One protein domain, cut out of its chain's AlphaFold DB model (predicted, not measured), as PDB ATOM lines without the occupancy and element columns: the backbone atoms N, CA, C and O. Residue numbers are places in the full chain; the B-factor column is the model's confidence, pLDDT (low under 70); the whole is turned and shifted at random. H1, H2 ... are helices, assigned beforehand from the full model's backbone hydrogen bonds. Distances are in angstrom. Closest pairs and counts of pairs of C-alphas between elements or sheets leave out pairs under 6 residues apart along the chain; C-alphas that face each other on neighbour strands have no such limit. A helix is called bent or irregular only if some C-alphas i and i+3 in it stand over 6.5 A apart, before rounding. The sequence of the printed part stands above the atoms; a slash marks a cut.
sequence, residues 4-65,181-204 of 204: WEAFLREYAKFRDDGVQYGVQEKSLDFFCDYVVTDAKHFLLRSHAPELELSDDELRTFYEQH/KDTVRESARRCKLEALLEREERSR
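Overview. This is residues 4 to 65 and 181 to 204 of the 204 residues of an uncharacterized protein of Alloscardovia macacae (UniProt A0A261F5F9). A long helical hairpin, H1 and H2, is joined near the last residues of H2 by the longest helix, H4, which passes there at a slant; the short helix H3 packs crosswise on the early part of H4, at the end of the rod away from the hairpin's turn. The contacts between the helices are few. The printed part has 86 residues with four named helices, H1, H2, H3 and H4 in that order along the chain, and no named strand; the class is all helix. The whole is loose, with a radius of gyration of the C-alphas of 15.8 A, and its C-alphas span 49 by 23 by 21 A, a rod.

Arrangement. The longest helix is H4, residues 181 to 202. With residues 186 to 193 alone it touches H2, residues 25 to 45, and H2 touches it with residues 40 to 44 alone; the closest C-alphas, those of Leu 44 and Arg 189, are 7.1 A apart. The lines of H2 and H4 stand at a steep tilt of 40 degrees, opposite ways. With residues 184 to 188 alone H4 touches H3, residues 55 to 65; the closest C-alphas are those of Leu 58 and Arg 185, 6.5 A apart, and the two lines are about perpendicular, at 82 degrees. H2 touches H1, residues 4 to 20, with its residues 25 to 32 alone; the closest C-alphas, those of Arg 15 and Leu 28, are 6.5 A apart. H1 and H2 form a helical hairpin, at a shallow tilt of 14 degrees, opposite ways. H1 and H4 are near each other, with 8 pairs of C-alphas within 10 A. H3 is apart from H1 and from H2. In H1, H2, H3 and H4 every O i to N i+4 pair is within hydrogen-bond range.

Along the chain. H4 is 31.2 A long from first to last C-alpha, from C-alpha 181 at (50.047, -37.608, 26.989) to C-alpha 202 at (23.437, -22.107, 22.247). H2 measures 29.9 A, H1 24.3 A and H3 14.9 A. H1 begins at C-alpha 4, at (25.871, -31.413, 33.885). No helix is bent or irregular.

Size, cuts and confidence. The two C-alphas farthest apart are those of Tyr 21 and Glu 63, at 49.9 A. Residues 66 to 180 are cut out and not printed, and C-alphas 65 and 181 are 13.0 A apart across the cut. The link from H1 to H2 is tight, with 4 residues, and that from H2 to H3 is short, with 9 residues; the link from H3 to H4 runs across the cut. The mean pLDDT of the printed part is 71.4, and 42 residues are under 70, among them residues 36 to 48, 181 to 188 and 196 to 204.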
ATOM      1  N   TRP A   4      25.627 -32.808  34.226       69.31
ATOM      2  CA  TRP A   4      25.871 -31.413  33.885       69.31
ATOM      3  C   TRP A   4      24.616 -30.664  33.416       69.31
ATOM      4  O   TRP A   4      24.359 -29.553  33.872       69.31
ATOM      5  N   GLU A   5      23.773 -31.282  32.582       67.81
ATOM      6  CA  GLU A   5      22.483 -30.696  32.179       67.81
ATOM      7  C   GLU A   5      21.574 -30.420  33.385       67.81
ATOM      8  O   GLU A   5      20.904 -29.385  33.446       67.81
ATOM      9  N   ALA A   6      21.552 -31.343  34.351       72.69
ATOM     10  CA  ALA A   6      20.798 -31.169  35.587       72.69
ATOM     11  C   ALA A   6      21.344 -29.990  36.409       72.69
ATOM     12  O   ALA A   6      20.570 -29.141  36.852       72.69
ATOM     13  N   PHE A   7      22.671 -29.895  36.541       74.56
ATOM     14  CA  PHE A   7      23.340 -28.784  37.217       74.56
ATOM     15  C   PHE A   7      23.033 -27.435  36.554       74.56
ATOM     16  O   PHE A   7      22.566 -26.521  37.228       74.56
ATOM     17  N   LEU A   8      23.204 -27.313  35.233       71.38
ATOM     18  CA  LEU A   8      22.954 -26.064  34.505       71.38
ATOM     19  C   LEU A   8      21.486 -25.618  34.568       71.38
ATOM     20  O   LEU A   8      21.193 -24.425  34.435       71.38
ATOM     21  N   ARG A   9      20.544 -26.556  34.704       76.19
ATOM     22  CA  ARG A   9      19.117 -26.247  34.860       76.19
ATOM     23  C   ARG A   9      18.814 -25.697  36.252       76.19
ATOM     24  O   ARG A   9      18.171 -24.657  36.351       76.19
ATOM     25  N   GLU A  10      19.285 -26.366  37.303       77.94
ATOM     26  CA  GLU A  10      19.115 -25.886  38.682       77.94
ATOM     27  C   GLU A  10      19.857 -24.563  38.911       77.94
ATOM     28  O   GLU A  10      19.348 -23.677  39.590       77.94
ATOM     29  N   TYR A  11      21.010 -24.382  38.267       75.62
ATOM     30  CA  TYR A  11      21.772 -23.138  38.265       75.62
ATOM     31  C   TYR A  11      21.003 -21.966  37.639       75.62
ATOM     32  O   TYR A  11      20.913 -20.893  38.233       75.62
ATOM     33  N   ALA A  12      20.407 -22.169  36.460       74.56
ATOM     34  CA  ALA A  12      19.606 -21.135  35.806       74.56
ATOM     35  C   ALA A  12      18.394 -20.747  36.659       74.56
ATOM     36  O   ALA A  12      18.145 -19.567  36.886       74.56
ATOM     37  N   LYS A  13      17.711 -21.750  37.220       80.50
ATOM     38  CA  LYS A  13      16.596 -21.543  38.141       80.50
ATOM     39  C   LYS A  13      17.016 -20.769  39.394       80.50
ATOM     40  O   LYS A  13      16.315 -19.850  39.796       80.50
ATOM     41  N   PHE A  14      18.164 -21.099  39.988       80.12
ATOM     42  CA  PHE A  14      18.708 -20.373  41.136       80.12
ATOM     43  C   PHE A  14      18.962 -18.893  40.811       80.12
ATOM     44  O   PHE A  14      18.628 -18.022  41.617       80.12
ATOM     45  N   ARG A  15      19.521 -18.600  39.628       75.25
ATOM     46  CA  ARG A  15      19.745 -17.222  39.170       75.25
ATOM     47  C   ARG A  15      18.421 -16.471  39.009       75.25
ATOM     48  O   ARG A  15      18.301 -15.361  39.527       75.25
ATOM     49  N   ASP A  16      17.436 -17.084  38.355       79.25
ATOM     50  CA  ASP A  16      16.113 -16.491  38.126       79.25
ATOM     51  C   ASP A  16      15.370 -16.223  39.449       79.25
ATOM     52  O   ASP A  16      14.869 -15.116  39.670       79.25
ATOM     53  N   ASP A  17      15.378 -17.192  40.370       83.62
ATOM     54  CA  ASP A  17      14.804 -17.049  41.712       83.62
ATOM     55  C   ASP A  17      15.507 -15.914  42.482       83.62
ATOM     56  O   ASP A  17      14.855 -15.079  43.111       83.62
ATOM     57  N   GLY A  18      16.837 -15.825  42.403       78.00
ATOM     58  CA  GLY A  18      17.619 -14.769  43.047       78.00
ATOM     59  C   GLY A  18      17.214 -13.362  42.604       78.00
ATOM     60  O   GLY A  18      17.044 -12.474  43.445       78.00
ATOM     61  N   VAL A  19      16.998 -13.164  41.300       80.31
ATOM     62  CA  VAL A  19      16.489 -11.893  40.757       80.31
ATOM     63  C   VAL A  19      15.080 -11.618  41.284       80.31
ATOM     64  O   VAL A  19      14.795 -10.507  41.734       80.31
ATOM     65  N   GLN A  20      14.209 -12.631  41.296       85.25
ATOM     66  CA  GLN A  20      12.838 -12.509  41.800       85.25
ATOM     67  C   GLN A  20      12.781 -12.119  43.289       85.25
ATOM     68  O   GLN A  20      11.902 -11.351  43.688       85.25
ATOM     69  N   TYR A  21      13.722 -12.595  44.109       86.38
ATOM     70  CA  TYR A  21      13.830 -12.243  45.531       86.38
ATOM     71  C   TYR A  21      14.609 -10.940  45.797       86.38
ATOM     72  O   TYR A  21      14.831 -10.584  46.956       86.38
ATOM     73  N   GLY A  22      14.984 -10.197  44.751       78.38
ATOM     74  CA  GLY A  22      15.602  -8.876  44.872       78.38
ATOM     75  C   GLY A  22      17.094  -8.900  45.206       78.38
ATOM     76  O   GLY A  22      17.627  -7.895  45.684       78.38
ATOM     77  N   VAL A  23      17.782 -10.021  44.967       83.50
ATOM     78  CA  VAL A  23      19.247 -10.066  45.033       83.50
ATOM     79  C   VAL A  23      19.813  -9.221  43.892       83.50
ATOM     80  O   VAL A  23      19.316  -9.248  42.767       83.50
ATOM     81  N   GLN A  24      20.859  -8.442  44.177       81.06
ATOM     82  CA  GLN A  24      21.507  -7.634  43.149       81.06
ATOM     83  C   GLN A  24      22.143  -8.532  42.089       81.06
ATOM     84  O   GLN A  24      22.908  -9.437  42.417       81.06
ATOM     85  N   GLU A  25      21.891  -8.218  40.819       73.06
ATOM     86  CA  GLU A  25      22.389  -8.983  39.670       73.06
ATOM     87  C   GLU A  25      23.913  -9.176  39.716       73.06
ATOM     88  O   GLU A  25      24.392 -10.290  39.569       73.06
ATOM     89  N   LYS A  26      24.671  -8.142  40.108       69.75
ATOM     90  CA  LYS A  26      26.134  -8.229  40.285       69.75
ATOM     91  C   LYS A  26      26.574  -9.264  41.324       69.75
ATOM     92  O   LYS A  26      27.625  -9.878  41.182       69.75
ATOM     93  N   SER A  27      25.808  -9.415  42.404       71.12
ATOM     94  CA  SER A  27      26.093 -10.403  43.449       71.12
ATOM     95  C   SER A  27      25.734 -11.811  42.990       71.12
ATOM     96  O   SER A  27      26.436 -12.754  43.348       71.12
ATOM     97  N   LEU A  28      24.670 -11.940  42.190       71.12
ATOM     98  CA  LEU A  28      24.319 -13.198  41.544       71.12
ATOM     99  C   LEU A  28      25.400 -13.596  40.554       71.12
ATOM    100  O   LEU A  28      25.908 -14.692  40.700       71.12
ATOM    101  N   ASP A  29      25.808 -12.717  39.641       70.25
ATOM    102  CA  ASP A  29      26.831 -13.005  38.633       70.25
ATOM    103  C   ASP A  29      28.154 -13.449  39.282       70.25
ATOM    104  O   ASP A  29      28.684 -14.491  38.919       70.25
ATOM    105  N   PHE A  30      28.622 -12.768  40.337       72.38
ATOM    106  CA  PHE A  30      29.821 -13.195  41.076       72.38
ATOM    107  C   PHE A  30      29.689 -14.598  41.696       72.38
ATOM    108  O   PHE A  30      30.602 -15.419  41.606       72.38
ATOM    109  N   PHE A  31      28.561 -14.882  42.354       69.19
ATOM    110  CA  PHE A  31      28.325 -16.188  42.977       69.19
ATOM    111  C   PHE A  31      28.182 -17.294  41.924       69.19
ATOM    112  O   PHE A  31      28.720 -18.389  42.072       69.19
ATOM    113  N   CYS A  32      27.475 -16.975  40.851       70.62
ATOM    114  CA  CYS A  32      27.237 -17.805  39.690       70.62
ATOM    115  C   CYS A  32      28.553 -18.204  39.006       70.62
ATOM    116  O   CYS A  32      28.816 -19.396  38.834       70.62
ATOM    117  N   ASP A  33      29.430 -17.234  38.746       68.06
ATOM    118  CA  ASP A  33      30.762 -17.465  38.188       68.06
ATOM    119  C   ASP A  33      31.609 -18.365  39.096       68.06
ATOM    120  O   ASP A  33      32.257 -19.302  38.623       68.06
ATOM    121  N   TYR A  34      31.569 -18.133  40.413       68.69
ATOM    122  CA  TYR A  34      32.287 -18.955  41.389       68.69
ATOM    123  C   TYR A  34      31.801 -20.412  41.392       68.69
ATOM    124  O   TYR A  34      32.610 -21.337  41.312       68.69
ATOM    125  N   VAL A  35      30.483 -20.627  41.430       70.06
ATOM    126  CA  VAL A  35      29.872 -21.965  41.447       70.06
ATOM    127  C   VAL A  35      30.119 -22.713  40.138       70.06
ATOM    128  O   VAL A  35      30.441 -23.900  40.166       70.06
ATOM    129  N   VAL A  36      30.029 -22.039  38.989       69.56
ATOM    130  CA  VAL A  36      30.362 -22.637  37.686       69.56
ATOM    131  C   VAL A  36      31.839 -23.005  37.617       69.56
ATOM    132  O   VAL A  36      32.174 -24.085  37.133       69.56
ATOM    133  N   THR A  37      32.722 -22.146  38.121       65.50
ATOM    134  CA  THR A  37      34.168 -22.398  38.140       65.50
ATOM    135  C   THR A  37      34.506 -23.620  38.993       65.50
ATOM    136  O   THR A  37      35.199 -24.527  38.526       65.50
ATOM    137  N   ASP A  38      33.964 -23.706  40.207       66.75
ATOM    138  CA  ASP A  38      34.198 -24.851  41.090       66.75
ATOM    139  C   ASP A  38      33.600 -26.146  40.517       66.75
ATOM    140  O   ASP A  38      34.240 -27.199  40.528       66.75
ATOM    141  N   ALA A  39      32.422 -26.066  39.890       66.31
ATOM    142  CA  ALA A  39      31.802 -27.210  39.230       66.31
ATOM    143  C   ALA A  39      32.605 -27.698  38.005       66.31
ATOM    144  O   ALA A  39      32.751 -28.908  37.812       66.31
ATOM    145  N   LYS A  40      33.204 -26.789  37.218       67.25
ATOM    146  CA  LYS A  40      34.154 -27.144  36.144       67.25
ATOM    147  C   LYS A  40      35.372 -27.878  36.713       67.25
ATOM    148  O   LYS A  40      35.743 -28.936  36.206       67.25
ATOM    149  N   HIS A  41      35.968 -27.362  37.791       64.25
ATOM    150  CA  HIS A  41      37.095 -28.021  38.456       64.25
ATOM    151  C   HIS A  41      36.721 -29.400  39.003       64.25
ATOM    152  O   HIS A  41      37.497 -30.348  38.862       64.25
ATOM    153  N   PHE A  42      35.532 -29.532  39.589       68.50
ATOM    154  CA  PHE A  42      35.015 -30.806  40.066       68.50
ATOM    155  C   PHE A  42      34.865 -31.818  38.925       68.50
ATOM    156  O   PHE A  42      35.322 -32.950  39.067       68.50
ATOM    157  N   LEU A  43      34.303 -31.427  37.777       66.94
ATOM    158  CA  LEU A  43      34.159 -32.310  36.613       66.94
ATOM    159  C   LEU A  43      35.500 -32.729  36.000       66.94
ATOM    160  O   LEU A  43      35.656 -33.876  35.586       66.94
ATOM    161  N   LEU A  44      36.483 -31.827  35.967       65.81
ATOM    162  CA  LEU A  44      37.829 -32.139  35.478       65.81
ATOM    163  C   LEU A  44      38.570 -33.108  36.411       65.81
ATOM    164  O   LEU A  44      39.295 -33.987  35.942       65.81
ATOM    165  N   ARG A  45      38.366 -32.985  37.729       66.19
ATOM    166  CA  ARG A  45      38.970 -33.871  38.743       66.19
ATOM    167  C   ARG A  45      38.234 -35.198  38.907       66.19
ATOM    168  O   ARG A  45      38.839 -36.182  39.321       66.19
ATOM    169  N   SER A  46      36.945 -35.227  38.598       64.94
ATOM    170  CA  SER A  46      36.122 -36.430  38.670       64.94
ATOM    171  C   SER A  46      36.308 -37.293  37.420       64.94
ATOM    172  O   SER A  46      36.639 -36.797  36.339       64.94
ATOM    173  N   HIS A  47      36.065 -38.599  37.548       64.69
ATOM    174  CA  HIS A  47      35.856 -39.470  36.389       64.69
ATOM    175  C   HIS A  47      34.506 -39.115  35.755       64.69
ATOM    176  O   HIS A  47      33.477 -39.673  36.125       64.69
ATOM    177  N   ALA A  48      34.512 -38.133  34.854       68.69
ATOM    178  CA  ALA A  48      33.366 -37.749  34.039       68.69
ATOM    179  C   ALA A  48      33.458 -38.479  32.683       68.69
ATOM    180  O   ALA A  48      34.310 -38.100  31.873       68.69
ATOM    181  N   PRO A  49      32.632 -39.514  32.423       71.88
ATOM    182  CA  PRO A  49      32.691 -40.310  31.191       71.88
ATOM    183  C   PRO A  49      32.538 -39.466  29.922       71.88
ATOM    184  O   PRO A  49      33.170 -39.728  28.905       71.88
ATOM    185  N   GLU A  50      31.734 -38.406  29.982       72.06
ATOM    186  CA  GLU A  50      31.537 -37.446  28.894       72.06
ATOM    187  C   GLU A  50      32.806 -36.670  28.512       72.06
ATOM    188  O   GLU A  50      32.901 -36.158  27.395       72.06
ATOM    189  N   LEU A  51      33.791 -36.602  29.411       74.94
ATOM    190  CA  LEU A  51      35.086 -35.975  29.171       74.94
ATOM    191  C   LEU A  51      36.164 -36.992  28.791       74.94
ATOM    192  O   LEU A  51      37.282 -36.585  28.490       74.94
ATOM    193  N   GLU A  52      35.871 -38.294  28.786       79.94
ATOM    194  CA  GLU A  52      36.842 -39.291  28.343       79.94
ATOM    195  C   GLU A  52      37.136 -39.121  26.850       79.94
ATOM    196  O   GLU A  52      36.273 -38.756  26.042       79.94
ATOM    197  N   LEU A  53      38.402 -39.327  26.506       80.50
ATOM    198  CA  LEU A  53      38.945 -39.191  25.164       80.50
ATOM    199  C   LEU A  53      39.582 -40.523  24.799       80.50
ATOM    200  O   LEU A  53      40.386 -41.059  25.565       80.50
ATOM    201  N   SER A  54      39.232 -41.040  23.630       86.38
ATOM    202  CA  SER A  54      39.954 -42.147  23.012       86.38
ATOM    203  C   SER A  54      41.379 -41.726  22.640       86.38
ATOM    204  O   SER A  54      41.666 -40.541  22.453       86.38
ATOM    205  N   ASP A  55      42.283 -42.698  22.497       83.88
ATOM    206  CA  ASP A  55      43.650 -42.424  22.034       83.88
ATOM    207  C   ASP A  55      43.664 -41.762  20.641       83.88
ATOM    208  O   ASP A  55      44.517 -40.917  20.373       83.88
ATOM    209  N   ASP A  56      42.694 -42.083  19.777       86.19
ATOM    210  CA  ASP A  56      42.557 -41.467  18.452       86.19
ATOM    211  C   ASP A  56      42.085 -40.004  18.535       86.19
ATOM    212  O   ASP A  56      42.615 -39.144  17.828       86.19
ATOM    213  N   GLU A  57      41.136 -39.685  19.424       82.38
ATOM    214  CA  GLU A  57      40.725 -38.296  19.693       82.38
ATOM    215  C   GLU A  57      41.872 -37.484  20.298       82.38
ATOM    216  O   GLU A  57      42.075 -36.329  19.927       82.38
ATOM    217  N   LEU A  58      42.652 -38.093  21.193       80.38
ATOM    218  CA  LEU A  58      43.804 -37.453  21.815       80.38
ATOM    219  C   LEU A  58      44.914 -37.173  20.796       80.38
ATOM    220  O   LEU A  58      45.483 -36.082  20.788       80.38
ATOM    221  N   ARG A  59      45.184 -38.128  19.897       79.38
ATOM    222  CA  ARG A  59      46.123 -37.948  18.783       79.38
ATOM    223  C   ARG A  59      45.649 -36.867  17.819       79.38
ATOM    224  O   ARG A  59      46.432 -35.994  17.469       79.38
ATOM    225  N   THR A  60      44.368 -36.872  17.460       77.69
ATOM    226  CA  THR A  60      43.769 -35.839  16.599       77.69
ATOM    227  C   THR A  60      43.890 -34.455  17.236       77.69
ATOM    228  O   THR A  60      44.289 -33.499  16.576       77.69
ATOM    229  N   PHE A  61      43.607 -34.346  18.538       72.62
ATOM    230  CA  PHE A  61      43.769 -33.104  19.289       72.62
ATOM    231  C   PHE A  61      45.234 -32.644  19.302       72.62
ATOM    232  O   PHE A  61      45.516 -31.472  19.073       72.62
ATOM    233  N   TYR A  62      46.181 -33.560  19.500       63.84
ATOM    234  CA  TYR A  62      47.613 -33.268  19.447       63.84
ATOM    235  C   TYR A  62      48.099 -32.847  18.050       63.84
ATOM    236  O   TYR A  62      48.879 -31.910  17.923       63.84
ATOM    237  N   GLU A  63      47.611 -33.461  16.978       71.69
ATOM    238  CA  GLU A  63      47.961 -33.057  15.611       71.69
ATOM    239  C   GLU A  63      47.408 -31.659  15.274       71.69
ATOM    240  O   GLU A  63      48.100 -30.844  14.657       71.69
ATOM    241  N   GLN A  64      46.188 -31.355  15.735       65.50
ATOM    242  CA  GLN A  64      45.492 -30.084  15.492       65.50
ATOM    243  C   GLN A  64      45.986 -28.928  16.372       65.50
ATOM    244  O   GLN A  64      46.058 -27.789  15.910       65.50
ATOM    245  N   HIS A  65      46.317 -29.207  17.634       58.03
ATOM    246  CA  HIS A  65      46.648 -28.198  18.643       58.03
ATOM    247  C   HIS A  65      48.079 -28.324  19.167       58.03
ATOM    248  O   HIS A  65      48.713 -27.310  19.447       58.03
ATOM    249  N   LYS A 181      51.385 -37.025  27.157       65.94
ATOM    250  CA  LYS A 181      50.047 -37.608  26.989       65.94
ATOM    251  C   LYS A 181      49.052 -37.133  28.039       65.94
ATOM    252  O   LYS A 181      47.907 -36.830  27.708       65.94
ATOM    253  N   ASP A 182      49.488 -37.042  29.291       62.44
ATOM    254  CA  ASP A 182      48.641 -36.610  30.404       62.44
ATOM    255  C   ASP A 182      48.310 -35.115  30.328       62.44
ATOM    256  O   ASP A 182      47.155 -34.738  30.527       62.44
ATOM    257  N   THR A 183      49.276 -34.282  29.937       59.75
ATOM    258  CA  THR A 183      49.078 -32.843  29.711       59.75
ATOM    259  C   THR A 183      48.115 -32.594  28.553       59.75
ATOM    260  O   THR A 183      47.140 -31.859  28.697       59.75
ATOM    261  N   VAL A 184      48.334 -33.259  27.412       63.81
ATOM    262  CA  VAL A 184      47.440 -33.172  26.247       63.81
ATOM    263  C   VAL A 184      46.043 -33.662  26.616       63.81
ATOM    264  O   VAL A 184      45.056 -33.057  26.207       63.81
ATOM    265  N   ARG A 185      45.940 -34.721  27.428       68.75
ATOM    266  CA  ARG A 185      44.656 -35.259  27.887       68.75
ATOM    267  C   ARG A 185      43.929 -34.268  28.779       68.75
ATOM    268  O   ARG A 185      42.728 -34.091  28.609       68.75
ATOM    269  N   GLU A 186      44.618 -33.604  29.698       67.12
ATOM    270  CA  GLU A 186      44.004 -32.578  30.538       67.12
ATOM    271  C   GLU A 186      43.512 -31.383  29.708       67.12
ATOM    272  O   GLU A 186      42.355 -30.979  29.846       67.12
ATOM    273  N   SER A 187      44.335 -30.872  28.791       65.12
ATOM    274  CA  SER A 187      43.956 -29.767  27.900       65.12
ATOM    275  C   SER A 187      42.785 -30.136  26.990       65.12
ATOM    276  O   SER A 187      41.818 -29.385  26.878       65.12
ATOM    277  N   ALA A 188      42.806 -31.333  26.405       69.06
ATOM    278  CA  ALA A 188      41.715 -31.828  25.579       69.06
ATOM    279  C   ALA A 188      40.420 -32.018  26.389       69.06
ATOM    280  O   ALA A 188      39.336 -31.709  25.891       69.06
ATOM    281  N   ARG A 189      40.509 -32.451  27.657       73.25
ATOM    282  CA  ARG A 189      39.353 -32.520  28.570       73.25
ATOM    283  C   ARG A 189      38.768 -31.141  28.856       73.25
ATOM    284  O   ARG A 189      37.546 -31.007  28.858       73.25
ATOM    285  N   ARG A 190      39.611 -30.124  29.063       69.38
ATOM    286  CA  ARG A 190      39.172 -28.729  29.245       69.38
ATOM    287  C   ARG A 190      38.477 -28.198  27.995       69.38
ATOM    288  O   ARG A 190      37.336 -27.761  28.097       69.38
ATOM    289  N   CYS A 191      39.089 -28.338  26.819       68.50
ATOM    290  CA  CYS A 191      38.476 -27.904  25.560       68.50
ATOM    291  C   CYS A 191      37.159 -28.640  25.269       68.50
ATOM    292  O   CYS A 191      36.193 -28.029  24.820       68.50
ATOM    293  N   LYS A 192      37.085 -29.949  25.549       76.25
ATOM    294  CA  LYS A 192      35.848 -30.730  25.397       76.25
ATOM    295  C   LYS A 192      34.764 -30.246  26.360       76.25
ATOM    296  O   LYS A 192      33.615 -30.117  25.947       76.25
ATOM    297  N   LEU A 193      35.121 -29.931  27.606       74.12
ATOM    298  CA  LEU A 193      34.201 -29.338  28.575       74.12
ATOM    299  C   LEU A 193      33.689 -27.975  28.091       74.12
ATOM    300  O   LEU A 193      32.485 -27.756  28.089       74.12
ATOM    301  N   GLU A 194      34.564 -27.090  27.618       69.88
ATOM    302  CA  GLU A 194      34.184 -25.782  27.060       69.88
ATOM    303  C   GLU A 194      33.274 -25.905  25.836       69.88
ATOM    304  O   GLU A 194      32.240 -25.247  25.771       69.88
ATOM    305  N   ALA A 195      33.576 -26.814  24.911       70.75
ATOM    306  CA  ALA A 195      32.728 -27.056  23.747       70.75
ATOM    307  C   ALA A 195      31.341 -27.603  24.132       70.75
ATOM    308  O   ALA A 195      30.333 -27.243  23.517       70.75
ATOM    309  N   LEU A 196      31.269 -28.468  25.154       69.88
ATOM    310  CA  LEU A 196      29.996 -28.938  25.705       69.88
ATOM    311  C   LEU A 196      29.213 -27.782  26.336       69.88
ATOM    312  O   LEU A 196      28.008 -27.683  26.122       69.88
ATOM    313  N   LEU A 197      29.890 -26.879  27.048       66.31
ATOM    314  CA  LEU A 197      29.275 -25.695  27.650       66.31
ATOM    315  C   LEU A 197      28.696 -24.751  26.600       66.31
ATOM    316  O   LEU A 197      27.516 -24.419  26.667       66.31
ATOM    317  N   GLU A 198      29.488 -24.380  25.594       66.88
ATOM    318  CA  GLU A 198      29.044 -23.481  24.524       66.88
ATOM    319  C   GLU A 198      27.861 -24.056  23.740       66.88
ATOM    320  O   GLU A 198      26.955 -23.329  23.325       66.88
ATOM    321  N   ARG A 199      27.851 -25.375  23.512       68.75
ATOM    322  CA  ARG A 199      26.742 -26.047  22.829       68.75
ATOM    323  C   ARG A 199      25.447 -25.961  23.636       68.75
ATOM    324  O   ARG A 199      24.391 -25.759  23.038       68.75
ATOM    325  N   GLU A 200      25.530 -26.120  24.951       63.22
ATOM    326  CA  GLU A 200      24.375 -26.039  25.851       63.22
ATOM    327  C   GLU A 200      23.896 -24.599  26.075       63.22
ATOM    328  O   GLU A 200      22.706 -24.365  26.266       63.22
ATOM    329  N   GLU A 201      24.786 -23.611  26.001       60.12
ATOM    330  CA  GLU A 201      24.387 -22.200  25.998       60.12
ATOM    331  C   GLU A 201      23.655 -21.817  24.707       60.12
ATOM    332  O   GLU A 201      22.687 -21.066  24.753       60.12
ATOM    333  N   ARG A 202      24.068 -22.367  23.557       59.25
ATOM    334  CA  ARG A 202      23.437 -22.107  22.247       59.25
ATOM    335  C   ARG A 202      22.143 -22.881  21.997       59.25
ATOM    336  O   ARG A 202      21.436 -22.566  21.041       59.25
ATOM    337  N   SER A 203      21.867 -23.931  22.768       54.47
ATOM    338  CA  SER A 203      20.632 -24.721  22.659       54.47
ATOM    339  C   SER A 203      19.464 -24.125  23.460       54.47
ATOM    340  O   SER A 203      18.343 -24.632  23.355       54.47
ATOM    341  N   ARG A 204      19.726 -23.064  24.235       51.81
ATOM    342  CA  ARG A 204      18.753 -22.257  24.983       51.81
ATOM    343  C   ARG A 204      18.325 -21.031  24.184       51.81
ATOM    344  O   ARG A 204      17.133 -20.675  24.310       51.81
TER     345      ARG A 204